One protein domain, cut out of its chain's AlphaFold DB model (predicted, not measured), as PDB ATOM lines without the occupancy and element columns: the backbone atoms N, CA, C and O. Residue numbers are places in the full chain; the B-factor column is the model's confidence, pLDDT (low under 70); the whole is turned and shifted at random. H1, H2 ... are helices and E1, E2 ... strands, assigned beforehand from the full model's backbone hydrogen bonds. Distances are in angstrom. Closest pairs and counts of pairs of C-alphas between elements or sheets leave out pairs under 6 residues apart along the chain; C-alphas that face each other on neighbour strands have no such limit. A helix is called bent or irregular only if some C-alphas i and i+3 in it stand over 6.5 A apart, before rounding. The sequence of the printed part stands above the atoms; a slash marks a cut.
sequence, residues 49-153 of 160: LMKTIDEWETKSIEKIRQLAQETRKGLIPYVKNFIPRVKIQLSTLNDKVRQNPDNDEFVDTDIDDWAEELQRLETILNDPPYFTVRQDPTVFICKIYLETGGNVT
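Overview. This is residues 49 to 153 of the 160 residues of the protein "Hypothetical protein" of Rotaria magnacalcarata (UniProt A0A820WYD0). A long bent helix, H1, runs nearly the whole length of a thin rod, and a shorter helix, H2, folds back beside its second arm, H1b, as a helical hairpin at one end. From H2 a long stretch with no named element, residues 127 to 145, returns past the first arm, H1a, to the other end, where E1 and E2 make a tiny hairpin beyond the start of H1. The printed part has 105 residues in the order H1, H2, E1, E2, and the one sheet, E1 - E2, is antiparallel. The class is mostly helix. The whole is extended, with a radius of gyration of the C-alphas of 25.7 A and spans of 87 by 25 by 19 A.

Along the chain. Find C-alpha 49 at (189.133, 164.098, 297.314), where H1, residues 49 to 102, begins. By its hydrogen bonds it was assigned as one helix, but it is bent: C-alphas 74 and 77 are 6.7 A apart. Arm H1a, residues 49 to 74, is 37.7 A long; arm H1b, residues 77 to 102, is 39.9 A long and irregular, with C-alphas 98 and 101 at 6.7 A. Next look at C-alpha 108, at (156.158, 190.551, 237.694); from there H2 runs to residue 126, over 27.8 A. Further on you meet E1, residues 146 to 148, and E2, residues 151 to 153, which ends at C-alpha 153, (183.763, 153.305, 288.077).

Arrangement. Start at the bend, where the lines of H1a and H1b stand at a steep tilt of 46 degrees. H1b and H2 form a helical hairpin and touch, their closest C-alphas being those of Val 86 and Leu 121, 6.6 A apart. They run opposite ways at a shallow tilt of 17 degrees. H1a touches no helix, and it is apart from E1 and E2. E1 and E2 form an antiparallel hairpin with 146 degrees between their directions; look for N 148 and O 151 at 2.9 A and N 153 and O 146 at 2.8 A, both within hydrogen-bond range. In H1a and H2 every O i to N i+4 pair is within hydrogen-bond range; in H1b 17 of 22 are.

Size, cuts and confidence. The two C-alphas farthest apart, those of Asp 104 and Gly 149, are 87.3 A apart, while those of Leu 49 and Thr 153 are 15.2 A apart. The printed part has no cut. The link from H2 to E1 is long, 19 residues, and its residues 134 to 139 stand free; the other two links are tight. Mean pLDDT of the printed part is 88.3, and it is under 70 at residues 100 to 105 and residue 153 of this model.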
ATOM      1  N   LEU A  49     189.400 164.521 298.689       92.38
ATOM      2  CA  LEU A  49     189.133 164.098 297.314       92.38
ATOM      3  C   LEU A  49     187.997 164.904 296.674       92.38
ATOM      4  O   LEU A  49     188.085 165.206 295.488       92.38
ATOM      5  N   MET A  50     186.977 165.306 297.445       93.19
ATOM      6  CA  MET A  50     185.900 166.171 296.938       93.19
ATOM      7  C   MET A  50     186.466 167.518 296.499       93.19
ATOM      8  O   MET A  50     186.255 167.935 295.368       93.19
ATOM      9  N   LYS A  51     187.329 168.119 297.326       91.00
ATOM     10  CA  LYS A  51     188.026 169.359 296.965       91.00
ATOM     11  C   LYS A  51     188.853 169.215 295.680       91.00
ATOM     12  O   LYS A  51     188.899 170.133 294.869       91.00
ATOM     13  N   THR A  52     189.514 168.074 295.479       93.12
ATOM     14  CA  THR A  52     190.252 167.807 294.234       93.12
ATOM     15  C   THR A  52     189.323 167.752 293.017       93.12
ATOM     16  O   THR A  52     189.668 168.305 291.972       93.12
ATOM     17  N   ILE A  53     188.145 167.136 293.151       94.06
ATOM     18  CA  ILE A  53     187.126 167.114 292.093       94.06
ATOM     19  C   ILE A  53     186.656 168.542 291.783       94.06
ATOM     20  O   ILE A  53     186.687 168.931 290.616       94.06
ATOM     21  N   ASP A  54     186.325 169.339 292.803       94.62
ATOM     22  CA  ASP A  54     185.875 170.731 292.645       94.62
ATOM     23  C   ASP A  54     186.925 171.599 291.928       94.62
ATOM     24  O   ASP A  54     186.614 172.422 291.059       94.62
ATOM     25  N   GLU A  55     188.204 171.411 292.266       94.62
ATOM     26  CA  GLU A  55     189.311 172.103 291.606       94.62
ATOM     27  C   GLU A  55     189.433 171.714 290.125       94.62
ATOM     28  O   GLU A  55     189.677 172.579 289.276       94.62
ATOM     29  N   TRP A  56     189.275 170.430 289.792       95.31
ATOM     30  CA  TRP A  56     189.304 169.959 288.404       95.31
ATOM     31  C   TRP A  56     188.094 170.432 287.604       95.31
ATOM     32  O   TRP A  56     188.258 170.841 286.450       95.31
ATOM     33  N   GLU A  57     186.907 170.428 288.203       95.19
ATOM     34  CA  GLU A  57     185.689 170.968 287.604       95.19
ATOM     35  C   GLU A  57     185.864 172.455 287.280       95.19
ATOM     36  O   GLU A  57     185.724 172.864 286.123       95.19
ATOM     37  N   THR A  58     186.278 173.250 288.271       96.56
ATOM     38  CA  THR A  58     186.475 174.700 288.133       96.56
ATOM     39  C   THR A  58     187.458 175.024 287.009       96.56
ATOM     40  O   THR A  58     187.166 175.839 286.132       96.56
ATOM     41  N   LYS A  59     188.616 174.347 286.986       95.19
ATOM     42  CA  LYS A  59     189.631 174.528 285.935       95.19
ATOM     43  C   LYS A  59     189.107 174.144 284.553       95.19
ATOM     44  O   LYS A  59     189.422 174.815 283.573       95.19
ATOM     45  N   SER A  60     188.315 173.079 284.463       95.44
ATOM     46  CA  SER A  60     187.763 172.603 283.191       95.44
ATOM     47  C   SER A  60     186.734 173.576 282.618       95.44
ATOM     48  O   SER A  60     186.792 173.901 281.431       95.44
ATOM     49  N   ILE A  61     185.838 174.096 283.462       96.19
ATOM     50  CA  ILE A  61     184.862 175.127 283.081       96.19
ATOM     51  C   ILE A  61     185.580 176.390 282.607       96.19
ATOM     52  O   ILE A  61     185.227 176.947 281.566       96.19
ATOM     53  N   GLU A  62     186.598 176.831 283.343       96.88
ATOM     54  CA  GLU A  62     187.360 178.024 282.986       96.88
ATOM     55  C   GLU A  62     188.051 177.863 281.628       96.88
ATOM     56  O   GLU A  62     187.960 178.744 280.774       96.88
ATOM     57  N   LYS A  63     188.633 176.690 281.365       95.00
ATOM     58  CA  LYS A  63     189.241 176.375 280.069       95.00
ATOM     59  C   LYS A  63     188.231 176.449 278.913       95.00
ATOM     60  O   LYS A  63     188.552 177.001 277.861       95.00
ATOM     61  N   ILE A  64     187.007 175.934 279.094       95.12
ATOM     62  CA  ILE A  64     185.929 176.063 278.090       95.12
ATOM     63  C   ILE A  64     185.586 177.535 277.856       95.12
ATOM     64  O   ILE A  64     185.449 177.970 276.711       95.12
ATOM     65  N   ARG A  65     185.431 178.306 278.938       97.31
ATOM     66  CA  ARG A  65     185.053 179.723 278.863       97.31
ATOM     67  C   ARG A  65     186.097 180.545 278.120       97.31
ATOM     68  O   ARG A  65     185.717 181.333 277.253       97.31
ATOM     69  N   GLN A  66     187.375 180.332 278.422       96.31
ATOM     70  CA  GLN A  66     188.491 181.009 277.766       96.31
ATOM     71  C   GLN A  66     188.505 180.725 276.267       96.31
ATOM     72  O   GLN A  66     188.438 181.667 275.479       96.31
ATOM     73  N   LEU A  67     188.456 179.448 275.870       95.00
ATOM     74  CA  LEU A  67     188.420 179.072 274.456       95.00
ATOM     75  C   LEU A  67     187.220 179.705 273.737       95.00
ATOM     76  O   LEU A  67     187.379 180.339 272.699       95.00
ATOM     77  N   ALA A  68     186.019 179.611 274.316       95.06
ATOM     78  CA  ALA A  68     184.827 180.215 273.727       95.06
ATOM     79  C   ALA A  68     184.957 181.742 273.589       95.06
ATOM     80  O   ALA A  68     184.477 182.329 272.617       95.06
ATOM     81  N   GLN A  69     185.585 182.417 274.553       97.88
ATOM     82  CA  GLN A  69     185.828 183.855 274.480       97.88
ATOM     83  C   GLN A  69     186.855 184.207 273.398       97.88
ATOM     84  O   GLN A  69     186.652 185.181 272.675       97.88
ATOM     85  N   GLU A  70     187.926 183.430 273.262       96.00
ATOM     86  CA  GLU A  70     188.924 183.592 272.204       96.00
ATOM     87  C   GLU A  70     188.306 183.399 270.820       96.00
ATOM     88  O   GLU A  70     188.477 184.256 269.953       96.00
ATOM     89  N   THR A  71     187.492 182.357 270.631       95.00
ATOM     90  CA  THR A  71     186.768 182.130 269.373       95.00
ATOM     91  C   THR A  71     185.828 183.293 269.051       95.00
ATOM     92  O   THR A  71     185.845 183.805 267.933       95.00
ATOM     93  N   ARG A  72     185.056 183.790 270.031       95.56
ATOM     94  CA  ARG A  72     184.199 184.978 269.839       95.56
ATOM     95  C   ARG A  72     185.013 186.219 269.473       95.56
ATOM     96  O   ARG A  72     184.617 186.953 268.573       95.56
ATOM     97  N   LYS A  73     186.153 186.455 270.133       96.50
ATOM     98  CA  LYS A  73     187.060 187.568 269.800       96.50
ATOM     99  C   LYS A  73     187.593 187.446 268.372       96.50
ATOM    100  O   LYS A  73     187.623 188.449 267.667       96.50
ATOM    101  N   GLY A  74     187.952 186.236 267.947       93.06
ATOM    102  CA  GLY A  74     188.375 185.943 266.579       93.06
ATOM    103  C   GLY A  74     187.276 186.171 265.541       93.06
ATOM    104  O   GLY A  74     187.582 186.595 264.435       93.06
ATOM    105  N   LEU A  75     186.004 185.961 265.898       92.44
ATOM    106  CA  LEU A  75     184.849 186.157 265.015       92.44
ATOM    107  C   LEU A  75     184.505 187.640 264.775       92.44
ATOM    108  O   LEU A  75     184.089 188.010 263.676       92.44
ATOM    109  N   ILE A  76     184.696 188.505 265.779       93.62
ATOM    110  CA  ILE A  76     184.299 189.925 265.728       93.62
ATOM    111  C   ILE A  76     184.817 190.666 264.477       93.62
ATOM    112  O   ILE A  76     184.012 191.358 263.851       93.62
ATOM    113  N   PRO A  77     186.103 190.576 264.079       92.12
ATOM    114  CA  PRO A  77     186.601 191.250 262.879       92.12
ATOM    115  C   PRO A  77     185.881 190.821 261.597       92.12
ATOM    116  O   PRO A  77     185.563 191.671 260.769       92.12
ATOM    117  N   TYR A  78     185.570 189.531 261.448       90.00
ATOM    118  CA  TYR A  78     184.838 189.024 260.284       90.00
ATOM    119  C   TYR A  78     183.417 189.589 260.242       90.00
ATOM    120  O   TYR A  78     182.998 190.119 259.213       90.00
ATOM    121  N   VAL A  79     182.724 189.577 261.387       90.38
ATOM    122  CA  VAL A  79     181.386 190.169 261.540       90.38
ATOM    123  C   VAL A  79     181.399 191.661 261.192       90.38
ATOM    124  O   VAL A  79     180.605 192.119 260.371       90.38
ATOM    125  N   LYS A  80     182.356 192.413 261.748       91.56
ATOM    126  CA  LYS A  80     182.523 193.852 261.487       91.56
ATOM    127  C   LYS A  80     182.800 194.171 260.017       91.56
ATOM    128  O   LYS A  80     182.386 195.227 259.555       91.56
ATOM    129  N   ASN A  81     183.478 193.281 259.297       87.69
ATOM    130  CA  ASN A  81     183.822 193.491 257.894       87.69
ATOM    131  C   ASN A  81     182.693 193.106 256.927       87.69
ATOM    132  O   ASN A  81     182.577 193.728 255.870       87.69
ATOM    133  N   PHE A  82     181.876 192.096 257.250       89.06
ATOM    134  CA  PHE A  82     180.836 191.620 256.328       89.06
ATOM    135  C   PHE A  82     179.493 192.350 256.496       89.06
ATOM    136  O   PHE A  82     178.866 192.648 255.481       89.06
ATOM    137  N   ILE A  83     179.080 192.708 257.724       92.06
ATOM    138  CA  ILE A  83     177.803 193.409 257.966       92.06
ATOM    139  C   ILE A  83     177.660 194.673 257.097       92.06
ATOM    140  O   ILE A  83     176.604 194.853 256.486       92.06
ATOM    141  N   PRO A  84     178.686 195.539 256.957       94.19
ATOM    142  CA  PRO A  84     178.591 196.705 256.082       94.19
ATOM    143  C   PRO A  84     178.337 196.352 254.611       94.19
ATOM    144  O   PRO A  84     177.645 197.097 253.927       94.19
ATOM    145  N   ARG A  85     178.858 195.219 254.123       91.56
ATOM    146  CA  ARG A  85     178.652 194.776 252.735       91.56
ATOM    147  C   ARG A  85     177.207 194.352 252.501       91.56
ATOM    148  O   ARG A  85     176.606 194.805 251.533       91.56
ATOM    149  N   VAL A  86     176.643 193.567 253.422       93.56
ATOM    150  CA  VAL A  86     175.223 193.176 253.378       93.56
ATOM    151  C   VAL A  86     174.330 194.408 253.474       93.56
ATOM    152  O   VAL A  86     173.380 194.536 252.713       93.56
ATOM    153  N   LYS A  87     174.676 195.370 254.341       95.75
ATOM    154  CA  LYS A  87     173.947 196.638 254.444       95.75
ATOM    155  C   LYS A  87     173.939 197.406 253.120       95.75
ATOM    156  O   LYS A  87     172.885 197.886 252.730       95.75
ATOM    157  N   ILE A  88     175.081 197.522 252.439       96.31
ATOM    158  CA  ILE A  88     175.164 198.199 251.136       96.31
ATOM    159  C   ILE A  88     174.274 197.493 250.107       96.31
ATOM    160  O   ILE A  88     173.480 198.156 249.450       96.31
ATOM    161  N   GLN A  89     174.359 196.163 250.008       94.94
ATOM    162  CA  GLN A  89     173.536 195.378 249.081       94.94
ATOM    163  C   GLN A  89     172.039 195.535 249.367       94.94
ATOM    164  O   GLN A  89     171.258 195.766 248.447       94.94
ATOM    165  N   LEU A  90     171.650 195.495 250.644       96.19
ATOM    166  CA  LEU A  90     170.268 195.697 251.067       96.19
ATOM    167  C   LEU A  90     169.781 197.121 250.777       96.19
ATOM    168  O   LEU A  90     168.649 197.295 250.342       96.19
ATOM    169  N   SER A  91     170.621 198.140 250.982       96.00
ATOM    170  CA  SER A  91     170.295 199.520 250.606       96.00
ATOM    171  C   SER A  91     170.073 199.648 249.101       96.00
ATOM    172  O   SER A  91     169.066 200.213 248.698       96.00
ATOM    173  N   THR A  92     170.939 199.053 248.274       94.81
ATOM    174  CA  THR A  92     170.761 199.038 246.815       94.81
ATOM    175  C   THR A  92     169.475 198.329 246.395       94.81
ATOM    176  O   THR A  92     168.768 198.829 245.525       94.81
ATOM    177  N   LEU A  93     169.145 197.187 247.008       94.31
ATOM    178  CA  LEU A  93     167.886 196.489 246.747       94.31
ATOM    179  C   LEU A  93     166.683 197.353 247.144       94.31
ATOM    180  O   LEU A  93     165.752 197.511 246.364       94.31
ATOM    181  N   ASN A  94     166.725 197.966 248.328       93.94
ATOM    182  CA  ASN A  94     165.667 198.852 248.799       93.94
ATOM    183  C   ASN A  94     165.489 200.081 247.891       93.94
ATOM    184  O   ASN A  94     164.358 200.500 247.673       93.94
ATOM    185  N   ASP A  95     166.568 200.641 247.344       90.94
ATOM    186  CA  ASP A  95     166.481 201.751 246.390       90.94
ATOM    187  C   ASP A  95     165.827 201.306 245.075       90.94
ATOM    188  O   ASP A  95     164.937 201.999 244.591       90.94
ATOM    189  N   LYS A  96     166.174 200.119 244.548       87.75
ATOM    190  CA  LYS A  96     165.497 199.529 243.375       87.75
ATOM    191  C   LYS A  96     164.000 199.345 243.625       87.75
ATOM    192  O   LYS A  96     163.187 199.818 242.844       87.75
ATOM    193  N   VAL A  97     163.633 198.726 244.747       88.31
ATOM    194  CA  VAL A  97     162.227 198.488 245.116       88.31
ATOM    195  C   VAL A  97     161.456 199.807 245.261       88.31
ATOM    196  O   VAL A  97     160.304 199.897 244.851       88.31
ATOM    197  N   ARG A  98     162.077 200.850 245.831       85.44
ATOM    198  CA  ARG A  98     161.427 202.150 246.075       85.44
ATOM    199  C   ARG A  98     161.342 203.063 244.859       85.44
ATOM    200  O   ARG A  98     160.473 203.922 244.859       85.44
ATOM    201  N   GLN A  99     162.242 202.937 243.886       78.75
ATOM    202  CA  GLN A  99     162.265 203.792 242.691       78.75
ATOM    203  C   GLN A  99     161.309 203.311 241.588       78.75
ATOM    204  O   GLN A  99     161.033 204.060 240.660       78.75
ATOM    205  N   ASN A 100     160.783 202.088 241.692       63.38
ATOM    206  CA  ASN A 100     159.922 201.503 240.664       63.38
ATOM    207  C   ASN A 100     158.444 201.922 240.662       63.38
ATOM    208  O   ASN A 100     157.878 201.964 239.580       63.38
ATOM    209  N   PRO A 101     157.793 202.318 241.769       60.03
ATOM    210  CA  PRO A 101     156.443 202.885 241.694       60.03
ATOM    211  C   PRO A 101     156.355 204.163 240.840       60.03
ATOM    212  O   PRO A 101     155.273 204.500 240.374       60.03
ATOM    213  N   ASP A 102     157.480 204.859 240.638       57.12
ATOM    214  CA  ASP A 102     157.577 206.081 239.827       57.12
ATOM    215  C   ASP A 102     157.975 205.807 238.357       57.12
ATOM    216  O   ASP A 102     157.937 206.719 237.532       57.12
ATOM    217  N   ASN A 103     158.329 204.560 238.018       55.97
ATOM    218  CA  ASN A 103     158.664 204.098 236.670       55.97
ATOM    219  C   ASN A 103     157.715 202.947 236.298       55.97
ATOM    220  O   ASN A 103     157.892 201.826 236.762       55.97
ATOM    221  N   ASP A 104     156.742 203.204 235.420       61.97
ATOM    222  CA  ASP A 104     155.739 202.257 234.873       61.97
ATOM    223  C   ASP A 104     156.342 201.052 234.082       61.97
ATOM    224  O   ASP A 104     155.674 200.431 233.257       61.97
ATOM    225  N   GLU A 105     157.625 200.734 234.283       66.25
ATOM    226  CA  GLU A 105     158.431 199.773 233.518       66.25
ATOM    227  C   GLU A 105     158.716 198.445 234.242       66.25
ATOM    228  O   GLU A 105     159.270 197.546 233.610       66.25
ATOM    229  N   PHE A 106     158.366 198.280 235.524       72.19
ATOM    230  CA  PHE A 106     158.623 197.008 236.216       72.19
ATOM    231  C   PHE A 106     157.571 195.943 235.868       72.19
ATOM    232  O   PHE A 106     156.382 196.232 235.715       72.19
ATOM    233  N   VAL A 107     158.011 194.693 235.761       77.38
ATOM    234  CA  VAL A 107     157.180 193.521 235.452       77.38
ATOM    235  C   VAL A 107     157.198 192.521 236.610       77.38
ATOM    236  O   VAL A 107     158.047 192.601 237.494       77.38
ATOM    237  N   ASP A 108     156.278 191.551 236.614       76.94
ATOM    238  CA  ASP A 108     156.158 190.551 237.694       76.94
ATOM    239  C   ASP A 108     157.490 189.840 238.007       76.94
ATOM    240  O   ASP A 108     157.807 189.596 239.170       76.94
ATOM    241  N   THR A 109     158.318 189.587 236.987       83.25
ATOM    242  CA  THR A 109     159.638 188.959 237.158       83.25
ATOM    243  C   THR A 109     160.607 189.806 237.983       83.25
ATOM    244  O   THR A 109     161.451 189.246 238.673       83.25
ATOM    245  N   ASP A 110     160.484 191.138 237.971       85.56
ATOM    246  CA  ASP A 110     161.329 192.008 238.798       85.56
ATOM    247  C   ASP A 110     161.002 191.858 240.291       85.56
ATOM    248  O   ASP A 110     161.896 191.914 241.139       85.56
ATOM    249  N   ILE A 111     159.722 191.645 240.624       87.25
ATOM    250  CA  ILE A 111     159.272 191.416 242.005       87.25
ATOM    251  C   ILE A 111     159.828 190.087 242.519       87.25
ATOM    252  O   ILE A 111     160.354 190.042 243.636       87.25
ATOM    253  N   ASP A 112     159.735 189.035 241.703       90.88
ATOM    254  CA  ASP A 112     160.278 187.715 242.027       90.88
ATOM    255  C   ASP A 112     161.800 187.789 242.245       90.88
ATOM    256  O   ASP A 112     162.298 187.344 243.283       90.88
ATOM    257  N   ASP A 113     162.532 188.466 241.353       91.81
ATOM    258  CA  ASP A 113     163.982 188.669 241.470       91.81
ATOM    259  C   ASP A 113     164.371 189.420 242.760       91.81
ATOM    260  O   ASP A 113     165.362 189.090 243.423       91.81
ATOM    261  N   TRP A 114     163.609 190.448 243.159       93.25
ATOM    262  CA  TRP A 114     163.878 191.174 244.407       93.25
ATOM    263  C   TRP A 114     163.570 190.343 245.647       93.25
ATOM    264  O   TRP A 114     164.290 190.461 246.643       93.25
ATOM    265  N   ALA A 115     162.518 189.525 245.606       93.56
ATOM    266  CA  ALA A 115     162.177 188.618 246.693       93.56
ATOM    267  C   ALA A 115     163.275 187.561 246.890       93.56
ATOM    268  O   ALA A 115     163.721 187.344 248.022       93.56
ATOM    269  N   GLU A 116     163.775 186.975 245.799       95.38
ATOM    270  CA  GLU A 116     164.898 186.034 245.836       95.38
ATOM    271  C   GLU A 116     166.179 186.690 246.369       95.38
ATOM    272  O   GLU A 116     166.846 186.138 247.251       95.38
ATOM    273  N   GLU A 117     166.519 187.894 245.897       95.19
ATOM    274  CA  GLU A 117     167.710 188.601 246.374       95.19
ATOM    275  C   GLU A 117     167.592 188.983 247.856       95.19
ATOM    276  O   GLU A 117     168.569 188.874 248.602       95.19
ATOM    277  N   LEU A 118     166.401 189.372 248.325       95.81
ATOM    278  CA  LEU A 118     166.156 189.636 249.742       95.81
ATOM    279  C   LEU A 118     166.371 188.376 250.589       95.81
ATOM    280  O   LEU A 118     167.083 188.427 251.595       95.81
ATOM    281  N   GLN A 119     165.814 187.241 250.160       95.81
ATOM    282  CA  GLN A 119     165.983 185.955 250.838       95.81
ATOM    283  C   GLN A 119     167.457 185.520 250.864       95.81
ATOM    284  O   GLN A 119     167.960 185.002 251.872       95.81
ATOM    285  N   ARG A 120     168.193 185.776 249.776       94.44
ATOM    286  CA  ARG A 120     169.634 185.530 249.708       94.44
ATOM    287  C   ARG A 120     170.400 186.383 250.718       94.44
ATOM    288  O   ARG A 120     171.263 185.859 251.424       94.44
ATOM    289  N   LEU A 121     170.092 187.676 250.814       94.00
ATOM    290  CA  LEU A 121     170.733 188.587 251.769       94.00
ATOM    291  C   LEU A 121     170.423 188.214 253.224       94.00
ATOM    292  O   LEU A 121     171.322 188.273 254.064       94.00
ATOM    293  N   GLU A 122     169.197 187.777 253.518       93.31
ATOM    294  CA  GLU A 122     168.816 187.257 254.836       93.31
ATOM    295  C   GLU A 122     169.607 185.992 255.194       93.31
ATOM    296  O   GLU A 122     170.117 185.863 256.311       93.31
ATOM    297  N   THR A 123     169.784 185.089 254.229       91.88
ATOM    298  CA  THR A 123     170.599 183.881 254.409       91.88
ATOM    299  C   THR A 123     172.055 184.247 254.693       91.88
ATOM    300  O   THR A 123     172.613 183.793 255.685       91.88
ATOM    301  N   ILE A 124     172.660 185.131 253.892       90.00
ATOM    302  CA  ILE A 124     174.057 185.570 254.069       90.00
ATOM    303  C   ILE A 124     174.270 186.275 255.416       90.00
ATOM    304  O   ILE A 124     175.350 186.171 256.001       90.00
ATOM    305  N   LEU A 125     173.273 187.018 255.906       90.62
ATOM    306  CA  LEU A 125     173.352 187.706 257.194       90.62
ATOM    307  C   LEU A 125     173.435 186.726 258.371       90.62
ATOM    308  O   LEU A 125     174.180 186.978 259.320       90.62
ATOM    309  N   ASN A 126     172.673 185.633 258.305       89.06
ATOM    310  CA  ASN A 126     172.544 184.660 259.388       89.06
ATOM    311  C   ASN A 126     173.549 183.502 259.283       89.06
ATOM    312  O   ASN A 126     174.024 183.018 260.310       89.06
ATOM    313  N   ASP A 127     173.895 183.093 258.064       87.25
ATOM    314  CA  ASP A 127     174.843 182.020 257.757       87.25
ATOM    315  C   ASP A 127     175.789 182.450 256.616       87.25
ATOM    316  O   ASP A 127     175.574 182.150 255.437       87.25
ATOM    317  N   PRO A 128     176.828 183.239 256.934       87.06
ATOM    318  CA  PRO A 128     177.725 183.779 255.926       87.06
ATOM    319  C   PRO A 128     178.579 182.665 255.292       87.06
ATOM    320  O   PRO A 128     179.285 181.945 255.996       87.06
ATOM    321  N   PRO A 129     178.667 182.585 253.950       81.50
ATOM    322  CA  PRO A 129     179.351 181.482 253.263       81.50
ATOM    323  C   PRO A 129     180.881 181.496 253.425       81.50
ATOM    324  O   PRO A 129     181.565 180.544 253.055       81.50
ATOM    325  N   TYR A 130     181.444 182.590 253.947       80.38
ATOM    326  CA  TYR A 130     182.890 182.825 254.000       80.38
ATOM    327  C   TYR A 130     183.547 182.371 255.308       80.38
ATOM    328  O   TYR A 130     184.774 182.326 255.381       80.38
ATOM    329  N   PHE A 131     182.769 182.065 256.350       82.69
ATOM    330  CA  PHE A 131     183.309 181.555 257.607       82.69
ATOM    331  C   PHE A 131     182.269 180.724 258.352       82.69
ATOM    332  O   PHE A 131     181.100 181.073 258.416       82.69
ATOM    333  N   THR A 132     182.722 179.638 258.977       86.81
ATOM    334  CA  THR A 132     181.860 178.736 259.752       86.81
ATOM    335  C   THR A 132     182.477 178.486 261.115       86.81
ATOM    336  O   THR A 132     183.684 178.245 261.204       86.81
ATOM    337  N   VAL A 133     181.662 178.467 262.167       88.62
ATOM    338  CA  VAL A 133     182.090 177.959 263.474       88.62
ATOM    339  C   VAL A 133     181.928 176.444 263.460       88.62
ATOM    340  O   VAL A 133     180.856 175.934 263.150       88.62
ATOM    341  N   ARG A 134     182.998 175.718 263.780       89.00
ATOM    342  CA  ARG A 134     182.991 174.253 263.856       89.00
ATOM    343  C   ARG A 134     183.442 173.810 265.235       89.00
ATOM    344  O   ARG A 134     184.280 174.460 265.855       89.00
ATOM    345  N   GLN A 135     182.895 172.690 265.685       86.88
ATOM    346  CA  GLN A 135     183.351 172.018 266.889       86.88
ATOM    347  C   GLN A 135     184.304 170.890 266.498       86.88
ATOM    348  O   GLN A 135     184.004 170.092 265.613       86.88
ATOM    349  N   ASP A 136     185.453 170.834 267.165       87.69
ATOM    350  CA  ASP A 136     186.360 169.699 267.058       87.69
ATOM    351  C   ASP A 136     185.795 168.523 267.886       87.69
ATOM    352  O   ASP A 136     185.457 168.723 269.059       87.69
ATOM    353  N   PRO A 137     185.653 167.312 267.312       84.69
ATOM    354  CA  PRO A 137     185.129 166.148 268.028       84.69
ATOM    355  C   PRO A 137     186.119 165.543 269.042       84.69
ATOM    356  O   PRO A 137     185.771 164.593 269.750       84.69
ATOM    357  N   THR A 138     187.359 166.029 269.110       87.12
ATOM    358  CA  THR A 138     188.383 165.511 270.024       87.12
ATOM    359  C   THR A 138     188.144 165.908 271.484       87.12
ATOM    360  O   THR A 138     187.448 166.867 271.823       87.12
ATOM    361  N   VAL A 139     188.722 165.124 272.401       82.62
ATOM    362  CA  VAL A 139     188.556 165.332 273.844       82.62
ATOM    363  C   VAL A 139     189.324 166.576 274.291       82.62
ATOM    364  O   VAL A 139     190.547 166.562 274.398       82.62
ATOM    365  N   PHE A 140     188.592 167.638 274.622       88.31
ATOM    366  CA  PHE A 140     189.171 168.896 275.104       88.31
ATOM    367  C   PHE A 140     189.440 168.925 276.624       88.31
ATOM    368  O   PHE A 140     190.366 169.604 277.094       88.31
ATOM    369  N   ILE A 141     188.631 168.187 277.394       89.44
ATOM    370  CA  ILE A 141     188.666 168.118 278.862       89.44
ATOM    371  C   ILE A 141     188.897 166.682 279.318       89.44
ATOM    372  O   ILE A 141     188.259 165.747 278.830       89.44
ATOM    373  N   CYS A 142     189.792 166.516 280.290       87.62
ATOM    374  CA  CYS A 142     190.082 165.225 280.898       87.62
ATOM    375  C   CYS A 142     188.857 164.660 281.625       87.62
ATOM    376  O   CYS A 142     188.152 165.368 282.341       87.62
ATOM    377  N   LYS A 143     188.639 163.352 281.490       89.00
ATOM    378  CA  LYS A 143     187.590 162.653 282.235       89.00
ATOM    379  C   LYS A 143     188.042 162.429 283.675       89.00
ATOM    380  O   LYS A 143     189.136 161.917 283.895       89.00
ATOM    381  N   ILE A 144     187.174 162.761 284.625       88.69
ATOM    382  CA  ILE A 144     187.348 162.430 286.041       88.69
ATOM    383  C   ILE A 144     186.683 161.072 286.280       88.69
ATOM    384  O   ILE A 144     185.557 160.845 285.836       88.69
ATOM    385  N   TYR A 145     187.381 160.157 286.947       88.25
ATOM    386  CA  TYR A 145     186.870 158.831 287.282       88.25
ATOM    387  C   TYR A 145     187.216 158.469 288.724       88.25
ATOM    388  O   TYR A 145     188.219 158.933 289.266       88.25
ATOM    389  N   LEU A 146     186.378 157.633 289.335       87.12
ATOM    390  CA  LEU A 146     186.640 157.056 290.647       87.12
ATOM    391  C   LEU A 146     187.169 155.636 290.454       87.12
ATOM    392  O   LEU A 146     186.502 154.801 289.839       87.12
ATOM    393  N   GLU A 147     188.348 155.355 290.995       87.69
ATOM    394  CA  GLU A 147     188.937 154.018 290.995       87.69
ATOM    395  C   GLU A 147     188.821 153.390 292.387       87.69
ATOM    396  O   GLU A 147     189.220 153.986 293.387       87.69
ATOM    397  N   THR A 148     188.257 152.184 292.462       86.12
ATOM    398  CA  THR A 148     188.126 151.424 293.713       86.12
ATOM    399  C   THR A 148     188.582 149.985 293.491       86.12
ATOM    400  O   THR A 148     188.074 149.294 292.612       86.12
ATOM    401  N   GLY A 149     189.580 149.531 294.257       76.44
ATOM    402  CA  GLY A 149     190.075 148.148 294.189       76.44
ATOM    403  C   GLY A 149     190.528 147.697 292.791       76.44
ATOM    404  O   GLY A 149     190.251 146.564 292.413       76.44
ATOM    405  N   GLY A 150     191.151 148.586 292.008       74.06
ATOM    406  CA  GLY A 150     191.592 148.315 290.629       74.06
ATOM    407  C   GLY A 150     190.482 148.360 289.570       74.06
ATOM    408  O   GLY A 150     190.743 148.100 288.399       74.06
ATOM    409  N   ASN A 151     189.245 148.693 289.957       71.75
ATOM    410  CA  ASN A 151     188.130 148.897 289.036       71.75
ATOM    411  C   ASN A 151     187.824 150.390 288.884       71.75
ATOM    412  O   ASN A 151     187.588 151.096 289.868       71.75
ATOM    413  N   VAL A 152     187.760 150.859 287.638       75.06
ATOM    414  CA  VAL A 152     187.349 152.227 287.307       75.06
ATOM    415  C   VAL A 152     185.826 152.286 287.206       75.06
ATOM    416  O   VAL A 152     185.227 151.759 286.269       75.06
ATOM    417  N   THR A 153     185.188 152.965 288.156       68.19
ATOM    418  CA  THR A 153     183.763 153.305 288.077       68.19
ATOM    419  C   THR A 153     183.593 154.598 287.289       68.19
ATOM    420  O   THR A 153     184.091 155.658 287.667       68.19
TER     421      THR A 153